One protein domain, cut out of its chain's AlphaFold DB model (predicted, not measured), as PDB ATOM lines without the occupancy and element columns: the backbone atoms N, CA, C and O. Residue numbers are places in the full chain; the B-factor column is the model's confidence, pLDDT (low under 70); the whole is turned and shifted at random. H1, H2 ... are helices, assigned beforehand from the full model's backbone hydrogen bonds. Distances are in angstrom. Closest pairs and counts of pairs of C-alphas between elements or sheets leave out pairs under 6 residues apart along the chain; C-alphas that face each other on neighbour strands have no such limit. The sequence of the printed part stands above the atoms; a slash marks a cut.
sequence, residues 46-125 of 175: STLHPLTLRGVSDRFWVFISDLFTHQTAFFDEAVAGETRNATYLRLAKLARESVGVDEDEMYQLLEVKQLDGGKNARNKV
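Overview. This is residues 46 to 125 of the 175 residues of an uncharacterized protein of Chaetomium globosum (strain ATCC 6205 / CBS 148.51 / DSM 1962 / NBRC 6347 / NRRL 1970) (UniProt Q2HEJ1). The longest helix, H5, runs through the middle, with H6 folded back on it and H2 packed across its last residues at a steep angle, while the short helices H3 and H4 lead from the end of H2 back towards the first part of H5 with few contacts, as a loose frame. H1 sits at a corner by the start of H2, and the last 15 printed residues, 111 to 125, make a long loop that reaches away from the helices and folds back, so that this loop makes much of the length. The printed part has 80 residues with six named helices, in the order H1, H2, H3, H4, H5, H6, and no named strand; the class is all helix, with 49 of the 80 residues in helices. By its radius of gyration of the C-alphas, 13.3 A, the whole is compact, and its C-alphas span 41 by 31 by 17 A, only just a flat outline.

Along the chain. H5 is residues 84 to 99, 16 residues and 22.2 A from first to last C-alpha; it begins at C-alpha 84, at (-16.129, -24.387, -26.850), and ends at C-alpha 99, at (-14.163, -21.200, -4.986). H6 follows as residues 103 to 110, 10.7 A long, and ends at C-alpha 110, at (-9.080, -22.102, -21.079). Before H5 along the chain comes H2, residues 57 to 69, 13 residues and 19.0 A long, which begins at C-alpha 57, at (-6.102, -29.210, -2.617). Three helices have four residues each: H1, residues 49 to 52, H3, residues 71 to 74, and H4, residues 76 to 79. Residues 111 to 125 have no named element, and their C-alphas lie 9 to 25 A from the mean of all C-alphas.

Arrangement. The centre of H5 is the nearest of the six to the mean of the C-alphas, at 5.2 A. H5 and H6 touch, with 13 pairs of C-alphas within 8 A, the closest being those of Ala 92 and Glu 103 at 5.1 A; they run opposite ways at a steep tilt of 46 degrees. H5 also touches H2, with its residues 94 to 99 alone; the closest C-alphas are those of Phe 63 and Ser 98, 5.6 A apart. These two run opposite ways at a steep tilt of 62 degrees. H2 and H3 meet only through their link and are near each other. H3 and H5 are close but not clearly touching, with the closest C-alphas, those of Phe 74 and Thr 87, 7.8 A apart. H4 and H5 are close but not clearly touching as well, the closest C-alphas being those of Val 79 and Thr 87 at 7.3 A. H3 and H4 are close but not clearly touching, with those of Thr 72 and Ala 78 at 7.2 A. H1 and H2 touch only at the corner by their link, H2 with residues 57 to 60 alone; the closest C-alphas are those of Leu 51 and Phe 60, 6.1 A apart. H1 is apart from H3, H4, H5 and H6, and H6 is apart from H2, H3 and H4. In H5 and H6 every O i to N i+4 pair is within hydrogen-bond range, in H2 8 of 9 are, and H1, H3 and H4 are too short for such a pair.

Size, cuts and confidence. The two C-alphas farthest apart are those of Asp 58 and Gly 117, at 40.6 A, while the first and last printed C-alphas, of Ser 46 and Val 125, are 7.4 A apart. The printed part has no cut, and the five links between the helices are tight. The mean pLDDT of the printed part is 78.8; it is under 70 in residues 46 to 57, residue 116 and residues 118 to 119, and H1 has a mean of 41.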
ATOM      1  N   SER A  46     -10.876 -31.146 -17.307       39.84
ATOM      2  CA  SER A  46      -9.638 -30.779 -18.027       39.84
ATOM      3  C   SER A  46      -9.117 -29.387 -17.653       39.84
ATOM      4  O   SER A  46      -7.945 -29.065 -17.837       39.84
ATOM      5  N   THR A  47     -10.001 -28.601 -17.055       43.22
ATOM      6  CA  THR A  47      -9.827 -27.240 -16.567       43.22
ATOM      7  C   THR A  47      -9.103 -27.155 -15.210       43.22
ATOM      8  O   THR A  47      -8.631 -26.084 -14.839       43.22
ATOM      9  N   LEU A  48      -8.976 -28.261 -14.463       46.38
ATOM     10  CA  LEU A  48      -8.697 -28.215 -13.015       46.38
ATOM     11  C   LEU A  48      -7.399 -28.861 -12.551       46.38
ATOM     12  O   LEU A  48      -6.996 -28.681 -11.404       46.38
ATOM     13  N   HIS A  49      -6.704 -29.567 -13.436       43.91
ATOM     14  CA  HIS A  49      -5.379 -30.092 -13.120       43.91
ATOM     15  C   HIS A  49      -4.345 -29.005 -12.720       43.91
ATOM     16  O   HIS A  49      -3.479 -29.296 -11.892       43.91
ATOM     17  N   PRO A  50      -4.437 -27.733 -13.184       38.84
ATOM     18  CA  PRO A  50      -3.566 -26.675 -12.672       38.84
ATOM     19  C   PRO A  50      -3.779 -26.365 -11.182       38.84
ATOM     20  O   PRO A  50      -2.846 -25.892 -10.539       38.84
ATOM     21  N   LEU A  51      -4.977 -26.609 -10.630       35.81
ATOM     22  CA  LEU A  51      -5.300 -26.340  -9.221       35.81
ATOM     23  C   LEU A  51      -4.713 -27.409  -8.286       35.81
ATOM     24  O   LEU A  51      -4.194 -27.069  -7.221       35.81
ATOM     25  N   THR A  52      -4.699 -28.680  -8.700       44.31
ATOM     26  CA  THR A  52      -4.105 -29.775  -7.912       44.31
ATOM     27  C   THR A  52      -2.580 -29.788  -7.969       44.31
ATOM     28  O   THR A  52      -1.938 -29.986  -6.939       44.31
ATOM     29  N   LEU A  53      -1.969 -29.485  -9.120       39.56
ATOM     30  CA  LEU A  53      -0.505 -29.422  -9.248       39.56
ATOM     31  C   LEU A  53       0.138 -28.190  -8.580       39.56
ATOM     32  O   LEU A  53       1.362 -28.125  -8.481       39.56
ATOM     33  N   ARG A  54      -0.657 -27.214  -8.116       40.25
ATOM     34  CA  ARG A  54      -0.179 -25.967  -7.483       40.25
ATOM     35  C   ARG A  54      -0.489 -25.854  -5.985       40.25
ATOM     36  O   ARG A  54      -0.373 -24.767  -5.429       40.25
ATOM     37  N   GLY A  55      -0.855 -26.955  -5.325       41.03
ATOM     38  CA  GLY A  55      -1.031 -26.978  -3.868       41.03
ATOM     39  C   GLY A  55      -2.342 -26.366  -3.367       41.03
ATOM     40  O   GLY A  55      -2.418 -25.962  -2.212       41.03
ATOM     41  N   VAL A  56      -3.378 -26.301  -4.209       48.34
ATOM     42  CA  VAL A  56      -4.716 -25.828  -3.821       48.34
ATOM     43  C   VAL A  56      -5.663 -27.027  -3.697       48.34
ATOM     44  O   VAL A  56      -6.623 -27.159  -4.456       48.34
ATOM     45  N   SER A  57      -5.361 -27.947  -2.772       63.00
ATOM     46  CA  SER A  57      -6.102 -29.210  -2.617       63.00
ATOM     47  C   SER A  57      -7.582 -28.993  -2.317       63.00
ATOM     48  O   SER A  57      -8.430 -29.655  -2.905       63.00
ATOM     49  N   ASP A  58      -7.906 -28.036  -1.451       72.38
ATOM     50  CA  ASP A  58      -9.257 -27.948  -0.887       72.38
ATOM     51  C   ASP A  58     -10.236 -27.295  -1.866       72.38
ATOM     52  O   ASP A  58     -11.359 -27.761  -2.042       72.38
ATOM     53  N   ARG A  59      -9.787 -26.259  -2.590       81.31
ATOM     54  CA  ARG A  59     -10.615 -25.608  -3.620       81.31
ATOM     55  C   ARG A  59     -10.904 -26.549  -4.782       81.31
ATOM     56  O   ARG A  59     -11.982 -26.488  -5.355       81.31
ATOM     57  N   PHE A  60      -9.971 -27.432  -5.130       76.06
ATOM     58  CA  PHE A  60     -10.220 -28.412  -6.180       76.06
ATOM     59  C   PHE A  60     -11.440 -29.283  -5.858       76.06
ATOM     60  O   PHE A  60     -12.342 -29.390  -6.685       76.06
ATOM     61  N   TRP A  61     -11.497 -29.852  -4.650       79.19
ATOM     62  CA  TRP A  61     -12.604 -30.718  -4.247       79.19
ATOM     63  C   TRP A  61     -13.930 -29.970  -4.141       79.19
ATOM     64  O   TRP A  61     -14.949 -30.489  -4.590       79.19
ATOM     65  N   VAL A  62     -13.916 -28.732  -3.634       85.88
ATOM     66  CA  VAL A  62     -15.112 -27.877  -3.592       85.88
ATOM     67  C   VAL A  62     -15.631 -27.591  -5.002       85.88
ATOM     68  O   VAL A  62     -16.817 -27.774  -5.262       85.88
ATOM     69  N   PHE A  63     -14.752 -27.208  -5.934       84.81
ATOM     70  CA  PHE A  63     -15.165 -26.953  -7.311       84.81
ATOM     71  C   PHE A  63     -15.660 -28.219  -8.013       84.81
ATOM     72  O   PHE A  63     -16.675 -28.167  -8.694       84.81
ATOM     73  N   ILE A  64     -14.973 -29.356  -7.856       81.62
ATOM     74  CA  ILE A  64     -15.426 -30.632  -8.424       81.62
ATOM     75  C   ILE A  64     -16.814 -30.981  -7.892       81.62
ATOM     76  O   ILE A  64     -17.697 -31.282  -8.687       81.62
ATOM     77  N   SER A  65     -17.032 -30.894  -6.579       84.81
ATOM     78  CA  SER A  65     -18.341 -31.161  -5.979       84.81
ATOM     79  C   SER A  65     -19.429 -30.285  -6.601       84.81
ATOM     80  O   SER A  65     -20.457 -30.803  -7.029       84.81
ATOM     81  N   ASP A  66     -19.187 -28.977  -6.705       88.44
ATOM     82  CA  ASP A  66     -20.156 -28.032  -7.263       88.44
ATOM     83  C   ASP A  66     -20.377 -28.236  -8.773       88.44
ATOM     84  O   ASP A  66     -21.501 -28.172  -9.277       88.44
ATOM     85  N   LEU A  67     -19.320 -28.584  -9.506       86.50
ATOM     86  CA  LEU A  67     -19.395 -28.975 -10.907       86.50
ATOM     87  C   LEU A  67     -20.260 -30.228 -11.095       86.50
ATOM     88  O   LEU A  67     -21.076 -30.260 -12.014       86.50
ATOM     89  N   PHE A  68     -20.133 -31.234 -10.225       83.75
ATOM     90  CA  PHE A  68     -20.989 -32.423 -10.251       83.75
ATOM     91  C   PHE A  68     -22.437 -32.114  -9.850       83.75
ATOM     92  O   PHE A  68     -23.357 -32.702 -10.417       83.75
ATOM     93  N   THR A  69     -22.671 -31.153  -8.950       88.81
ATOM     94  CA  THR A  69     -24.024 -30.647  -8.656       88.81
ATOM     95  C   THR A  69     -24.679 -30.026  -9.894       88.81
ATOM     96  O   THR A  69     -25.870 -30.231 -10.126       88.81
ATOM     97  N   HIS A  70     -23.904 -29.338 -10.736       88.62
ATOM     98  CA  HIS A  70     -24.387 -28.657 -11.943       88.62
ATOM     99  C   HIS A  70     -24.144 -29.431 -13.254       88.62
ATOM    100  O   HIS A  70     -24.355 -28.887 -14.341       88.62
ATOM    101  N   GLN A  71     -23.713 -30.695 -13.188       84.00
ATOM    102  CA  GLN A  71     -23.172 -31.434 -14.338       84.00
ATOM    103  C   GLN A  71     -24.129 -31.566 -15.525       84.00
ATOM    104  O   GLN A  71     -23.682 -31.551 -16.669       84.00
ATOM    105  N   THR A  72     -25.441 -31.630 -15.280       87.44
ATOM    106  CA  THR A  72     -26.456 -31.764 -16.336       87.44
ATOM    107  C   THR A  72     -26.438 -30.590 -17.310       87.44
ATOM    108  O   THR A  72     -26.747 -30.757 -18.486       87.44
ATOM    109  N   ALA A  73     -25.999 -29.414 -16.856       88.62
ATOM    110  CA  ALA A  73     -25.842 -28.232 -17.692       88.62
ATOM    111  C   ALA A  73     -24.611 -28.307 -18.619       88.62
ATOM    112  O   ALA A  73     -24.458 -27.452 -19.495       88.62
ATOM    113  N   PHE A  74     -23.730 -29.288 -18.413       85.38
ATOM    114  CA  PHE A  74     -22.490 -29.510 -19.158       85.38
ATOM    115  C   PHE A  74     -22.468 -30.855 -19.904       85.38
ATOM    116  O   PHE A  74     -21.458 -31.179 -20.526       85.38
ATOM    117  N   PHE A  75     -23.558 -31.624 -19.854       85.19
ATOM    118  CA  PHE A  75     -23.724 -32.840 -20.650       85.19
ATOM    119  C   PHE A  75     -23.897 -32.517 -22.137       85.19
ATOM    120  O   PHE A  75     -24.306 -31.410 -22.495       85.19
ATOM    121  N   ASP A  76     -23.633 -33.509 -22.991       81.75
ATOM    122  CA  ASP A  76     -23.632 -33.373 -24.455       81.75
ATOM    123  C   ASP A  76     -24.878 -32.668 -24.996       81.75
ATOM    124  O   ASP A  76     -24.765 -31.750 -25.804       81.75
ATOM    125  N   GLU A  77     -26.065 -33.052 -24.521       85.25
ATOM    126  CA  GLU A  77     -27.332 -32.462 -24.967       85.25
ATOM    127  C   GLU A  77     -27.425 -30.963 -24.653       85.25
ATOM    128  O   GLU A  77     -27.918 -30.186 -25.471       85.25
ATOM    129  N   ALA A  78     -26.914 -30.542 -23.492       86.31
ATOM    130  CA  ALA A  78     -26.965 -29.155 -23.044       86.31
ATOM    131  C   ALA A  78     -25.967 -28.259 -23.793       86.31
ATOM    132  O   ALA A  78     -26.240 -27.077 -23.994       86.31
ATOM    133  N   VAL A  79     -24.823 -28.807 -24.220       86.31
ATOM    134  CA  VAL A  79     -23.748 -28.045 -24.884       86.31
ATOM    135  C   VAL A  79     -23.675 -28.267 -26.396       86.31
ATOM    136  O   VAL A  79     -22.823 -27.676 -27.054       86.31
ATOM    137  N   ALA A  80     -24.571 -29.068 -26.980       87.06
ATOM    138  CA  ALA A  80     -24.526 -29.456 -28.395       87.06
ATOM    139  C   ALA A  80     -24.462 -28.267 -29.375       87.06
ATOM    140  O   ALA A  80     -23.838 -28.362 -30.431       87.06
ATOM    141  N   GLY A  81     -25.113 -27.150 -29.034       89.69
ATOM    142  CA  GLY A  81     -25.110 -25.916 -29.828       89.69
ATOM    143  C   GLY A  81     -24.099 -24.863 -29.367       89.69
ATOM    144  O   GLY A  81     -24.024 -23.787 -29.962       89.69
ATOM    145  N   GLU A  82     -23.347 -25.124 -28.300       87.31
ATOM    146  CA  GLU A  82     -22.433 -24.153 -27.714       87.31
ATOM    147  C   GLU A  82     -21.066 -24.174 -28.394       87.31
ATOM    148  O   GLU A  82     -20.513 -25.210 -28.766       87.31
ATOM    149  N   THR A  83     -20.462 -22.992 -28.516       90.50
ATOM    150  CA  THR A  83     -19.044 -22.937 -28.861       90.50
ATOM    151  C   THR A  83     -18.212 -23.368 -27.659       90.50
ATOM    152  O   THR A  83     -18.540 -23.060 -26.514       90.50
ATOM    153  N   ARG A  84     -17.053 -23.976 -27.914       85.12
ATOM    154  CA  ARG A  84     -16.129 -24.387 -26.850       85.12
ATOM    155  C   ARG A  84     -15.749 -23.245 -25.892       85.12
ATOM    156  O   ARG A  84     -15.662 -23.464 -24.689       85.12
ATOM    157  N   ASN A  85     -15.543 -22.030 -26.408       90.56
ATOM    158  CA  ASN A  85     -15.212 -20.877 -25.566       90.56
ATOM    159  C   ASN A  85     -16.412 -20.415 -24.717       90.56
ATOM    160  O   ASN A  85     -16.206 -19.958 -23.599       90.56
ATOM    161  N   ALA A  86     -17.654 -20.590 -25.188       91.75
ATOM    162  CA  ALA A  86     -18.841 -20.315 -24.376       91.75
ATOM    163  C   ALA A  86     -18.931 -21.271 -23.175       91.75
ATOM    164  O   ALA A  86     -19.141 -20.826 -22.047       91.75
ATOM    165  N   THR A  87     -18.667 -22.564 -23.383       90.00
ATOM    166  CA  THR A  87     -18.604 -23.540 -22.286       90.00
ATOM    167  C   THR A  87     -17.474 -23.211 -21.302       90.00
ATOM    168  O   THR A  87     -17.672 -23.277 -20.092       90.00
ATOM    169  N   TYR A  88     -16.302 -22.782 -21.786       89.75
ATOM    170  CA  TYR A  88     -15.201 -22.342 -20.917       89.75
ATOM    171  C   TYR A  88     -15.535 -21.107 -20.084       89.75
ATOM    172  O   TYR A  88     -15.150 -21.052 -18.920       89.75
ATOM    173  N   LEU A  89     -16.278 -20.150 -20.639       91.62
ATOM    174  CA  LEU A  89     -16.752 -18.992 -19.887       91.62
ATOM    175  C   LEU A  89     -17.713 -19.416 -18.766       91.62
ATOM    176  O   LEU A  89     -17.562 -18.984 -17.627       91.62
ATOM    177  N   ARG A  90     -18.649 -20.333 -19.052       92.69
ATOM    178  CA  ARG A  90     -19.559 -20.898 -18.038       92.69
ATOM    179  C   ARG A  90     -18.800 -21.623 -16.922       92.69
ATOM    180  O   ARG A  90     -19.147 -21.465 -15.756       92.69
ATOM    181  N   LEU A  91     -17.755 -22.380 -17.264       89.56
ATOM    182  CA  LEU A  91     -16.893 -23.052 -16.285       89.56
ATOM    183  C   LEU A  91     -16.082 -22.060 -15.439       89.56
ATOM    184  O   LEU A  91     -15.931 -22.275 -14.239       89.56
ATOM    185  N   ALA A  92     -15.576 -20.976 -16.035       89.25
ATOM    186  CA  ALA A  92     -14.861 -19.930 -15.306       89.25
ATOM    187  C   ALA A  92     -15.779 -19.202 -14.313       89.25
ATOM    188  O   ALA A  92     -15.399 -19.000 -13.158       89.25
ATOM    189  N   LYS A  93     -17.012 -18.894 -14.732       94.19
ATOM    190  CA  LYS A  93     -18.043 -18.322 -13.863       94.19
ATOM    191  C   LYS A  93     -18.389 -19.255 -12.703       94.19
ATOM    192  O   LYS A  93     -18.401 -18.808 -11.561       94.19
ATOM    193  N   LEU A  94     -18.596 -20.545 -12.979       90.88
ATOM    194  CA  LEU A  94     -18.824 -21.534 -11.927       90.88
ATOM    195  C   LEU A  94     -17.646 -21.546 -10.946       90.88
ATOM    196  O   LEU A  94     -17.852 -21.450  -9.750       90.88
ATOM    197  N   ALA A  95     -16.402 -21.549 -11.434       87.25
ATOM    198  CA  ALA A  95     -15.229 -21.575 -10.560       87.25
ATOM    199  C   ALA A  95     -15.150 -20.347  -9.641       87.25
ATOM    200  O   ALA A  95     -14.807 -20.468  -8.462       87.25
ATOM    201  N   ARG A  96     -15.503 -19.166 -10.150       90.94
ATOM    202  CA  ARG A  96     -15.640 -17.963  -9.328       90.94
ATOM    203  C   ARG A  96     -16.698 -18.137  -8.241       90.94
ATOM    204  O   ARG A  96     -16.436 -17.784  -7.094       90.94
ATOM    205  N   GLU A  97     -17.866 -18.666  -8.590       93.25
ATOM    206  CA  GLU A  97     -18.984 -18.867  -7.660       93.25
ATOM    207  C   GLU A  97     -18.669 -19.933  -6.598       93.25
ATOM    208  O   GLU A  97     -18.924 -19.694  -5.418       93.25
ATOM    209  N   SER A  98     -18.042 -21.055  -6.971       88.75
ATOM    210  CA  SER A  98     -17.737 -22.152  -6.043       88.75
ATOM    211  C   SER A  98     -16.546 -21.854  -5.132       88.75
ATOM    212  O   SER A  98     -16.554 -22.215  -3.956       88.75
ATOM    213  N   VAL A  99     -15.470 -21.267  -5.674       87.94
ATOM    214  CA  VAL A  99     -14.163 -21.200  -4.986       87.94
ATOM    215  C   VAL A  99     -13.487 -19.831  -5.020       87.94
ATOM    216  O   VAL A  99     -12.342 -19.700  -4.577       87.94
ATOM    217  N   GLY A 100     -14.177 -18.802  -5.517       87.88
ATOM    218  CA  GLY A 100     -13.717 -17.414  -5.455       87.88
ATOM    219  C   GLY A 100     -12.465 -17.127  -6.283       87.88
ATOM    220  O   GLY A 100     -11.710 -16.218  -5.938       87.88
ATOM    221  N   VAL A 101     -12.197 -17.913  -7.332       86.88
ATOM    222  CA  VAL A 101     -11.127 -17.587  -8.289       86.88
ATOM    223  C   VAL A 101     -11.551 -16.432  -9.192       86.88
ATOM    224  O   VAL A 101     -12.742 -16.201  -9.402       86.88
ATOM    225  N   ASP A 102     -10.571 -15.711  -9.731       90.12
ATOM    226  CA  ASP A 102     -10.841 -14.684 -10.728       90.12
ATOM    227  C   ASP A 102     -11.319 -15.329 -12.040       90.12
ATOM    228  O   ASP A 102     -10.678 -16.227 -12.592       90.12
ATOM    229  N   GLU A 103     -12.489 -14.898 -12.508       90.00
ATOM    230  CA  GLU A 103     -13.156 -15.456 -13.686       90.00
ATOM    231  C   GLU A 103     -12.398 -15.146 -14.979       90.00
ATOM    232  O   GLU A 103     -12.284 -16.022 -15.839       90.00
ATOM    233  N   ASP A 104     -11.826 -13.946 -15.104       92.81
ATOM    234  CA  ASP A 104     -11.095 -13.532 -16.299       92.81
ATOM    235  C   ASP A 104      -9.758 -14.270 -16.396       92.81
ATOM    236  O   ASP A 104      -9.403 -14.784 -17.461       92.81
ATOM    237  N   GLU A 105      -9.024 -14.390 -15.288       88.00
ATOM    238  CA  GLU A 105      -7.799 -15.189 -15.220       88.00
ATOM    239  C   GLU A 105      -8.081 -16.655 -15.556       88.00
ATOM    240  O   GLU A 105      -7.348 -17.265 -16.342       88.00
ATOM    241  N   MET A 106      -9.169 -17.214 -15.018       85.69
ATOM    242  CA  MET A 106      -9.576 -18.589 -15.284       85.69
ATOM    243  C   MET A 106      -9.958 -18.794 -16.752       85.69
ATOM    244  O   MET A 106      -9.466 -19.715 -17.409       85.69
ATOM    245  N   TYR A 107     -10.775 -17.904 -17.313       87.94
ATOM    246  CA  TYR A 107     -11.157 -17.956 -18.720       87.94
ATOM    247  C   TYR A 107      -9.935 -17.838 -19.643       87.94
ATOM    248  O   TYR A 107      -9.803 -18.615 -20.589       87.94
ATOM    249  N   GLN A 108      -8.969 -16.968 -19.335       89.00
ATOM    250  CA  GLN A 108      -7.728 -16.824 -20.109       89.00
ATOM    251  C   GLN A 108      -6.834 -18.075 -20.115       89.00
ATOM    252  O   GLN A 108      -5.965 -18.204 -20.989       89.00
ATOM    253  N   LEU A 109      -6.983 -18.983 -19.146       86.06
ATOM    254  CA  LEU A 109      -6.302 -20.282 -19.159       86.06
ATOM    255  C   LEU A 109      -6.941 -21.251 -20.162       86.06
ATOM    256  O   LEU A 109      -6.237 -22.072 -20.763       86.06
ATOM    257  N   LEU A 110      -8.257 -21.147 -20.341       85.62
ATOM    258  CA  LEU A 110      -9.080 -22.102 -21.079       85.62
ATOM    259  C   LEU A 110      -9.347 -21.683 -22.514       85.62
ATOM    260  O   LEU A 110      -9.408 -22.550 -23.390       85.62
ATOM    261  N   GLU A 111      -9.482 -20.380 -22.750       88.31
ATOM    262  CA  GLU A 111      -9.823 -19.802 -24.038       88.31
ATOM    263  C   GLU A 111      -8.914 -20.336 -25.143       88.31
ATOM    264  O   GLU A 111      -7.681 -20.336 -25.045       88.31
ATOM    265  N   VAL A 112      -9.540 -20.742 -26.247       86.81
ATOM    266  CA  VAL A 112      -8.807 -21.017 -27.475       86.81
ATOM    267  C   VAL A 112      -8.940 -19.817 -28.390       86.81
ATOM    268  O   VAL A 112     -10.010 -19.544 -28.936       86.81
ATOM    269  N   LYS A 113      -7.820 -19.117 -28.563       87.12
ATOM    270  CA  LYS A 113      -7.724 -17.950 -29.434       87.12
ATOM    271  C   LYS A 113      -7.637 -18.382 -30.891       87.12
ATOM    272  O   LYS A 113      -6.897 -19.307 -31.227       87.12
ATOM    273  N   GLN A 114      -8.369 -17.691 -31.757       80.31
ATOM    274  CA  GLN A 114      -8.124 -17.788 -33.191       80.31
ATOM    275  C   GLN A 114      -6.868 -16.979 -33.506       80.31
ATOM    276  O   GLN A 114      -6.800 -15.791 -33.207       80.31
ATOM    277  N   LEU A 115      -5.849 -17.650 -34.035       76.38
ATOM    278  CA  LEU A 115      -4.599 -17.025 -34.452       76.38
ATOM    279  C   LEU A 115      -4.552 -17.032 -35.975       76.38
ATOM    280  O   LEU A 115      -4.877 -18.053 -36.587       76.38
ATOM    281  N   ASP A 116      -4.101 -15.937 -36.581       68.88
ATOM    282  CA  ASP A 116      -3.915 -15.874 -38.032       68.88
ATOM    283  C   ASP A 116      -2.954 -16.976 -38.498       68.88
ATOM    284  O   ASP A 116      -1.825 -17.104 -38.023       68.88
ATOM    285  N   GLY A 117      -3.440 -17.837 -39.397       70.94
ATOM    286  CA  GLY A 117      -2.708 -19.008 -39.899       70.94
ATOM    287  C   GLY A 117      -2.562 -20.174 -38.906       70.94
ATOM    288  O   GLY A 117      -2.060 -21.241 -39.275       70.94
ATOM    289  N   GLY A 118      -3.024 -20.029 -37.663       64.19
ATOM    290  CA  GLY A 118      -2.937 -21.048 -36.623       64.19
ATOM    291  C   GLY A 118      -4.091 -22.048 -36.683       64.19
ATOM    292  O   GLY A 118      -5.173 -21.787 -36.175       64.19
ATOM    293  N   LYS A 119      -3.850 -23.253 -37.214       65.94
ATOM    294  CA  LYS A 119      -4.872 -24.321 -37.253       65.94
ATOM    295  C   LYS A 119      -5.137 -24.990 -35.895       65.94
ATOM    296  O   LYS A 119      -6.109 -25.720 -35.771       65.94
ATOM    297  N   ASN A 120      -4.268 -24.791 -34.893       70.94
ATOM    298  CA  ASN A 120      -4.310 -25.497 -33.602       70.94
ATOM    299  C   ASN A 120      -3.685 -24.672 -32.459       70.94
ATOM    300  O   ASN A 120      -2.676 -25.083 -31.883       70.94
ATOM    301  N   ALA A 121      -4.266 -23.517 -32.125       74.31
ATOM    302  CA  ALA A 121      -3.721 -22.614 -31.102       74.31
ATOM    303  C   ALA A 121      -3.621 -23.231 -29.689       74.31
ATOM    304  O   ALA A 121      -2.749 -22.830 -28.922       74.31
ATOM    305  N   ARG A 122      -4.439 -24.256 -29.381       79.25
ATOM    306  CA  ARG A 122      -4.535 -24.902 -28.050       79.25
ATOM    307  C   ARG A 122      -4.885 -23.879 -26.949       79.25
ATOM    308  O   ARG A 122      -5.121 -22.710 -27.233       79.25
ATOM    309  N   ASN A 123      -4.979 -24.342 -25.708       83.75
ATOM    310  CA  ASN A 123      -5.117 -23.489 -24.525       83.75
ATOM    311  C   ASN A 123      -3.974 -23.755 -23.536       83.75
ATOM    312  O   ASN A 123      -3.169 -24.675 -23.736       83.75
ATOM    313  N   LYS A 124      -3.886 -22.958 -22.467       84.56
ATOM    314  CA  LYS A 124      -2.765 -23.023 -21.516       84.56
ATOM    315  C   LYS A 124      -2.758 -24.316 -20.691       84.56
ATOM    316  O   LYS A 124      -1.689 -24.730 -20.260       84.56
ATOM    317  N   VAL A 125      -3.899 -24.996 -20.566       78.56
ATOM    318  CA  VAL A 125      -4.029 -26.272 -19.832       78.56
ATOM    319  C   VAL A 125      -3.746 -27.515 -20.689       78.56
ATOM    320  O   VAL A 125      -3.707 -28.639 -20.195       78.56
TER     321      VAL A 125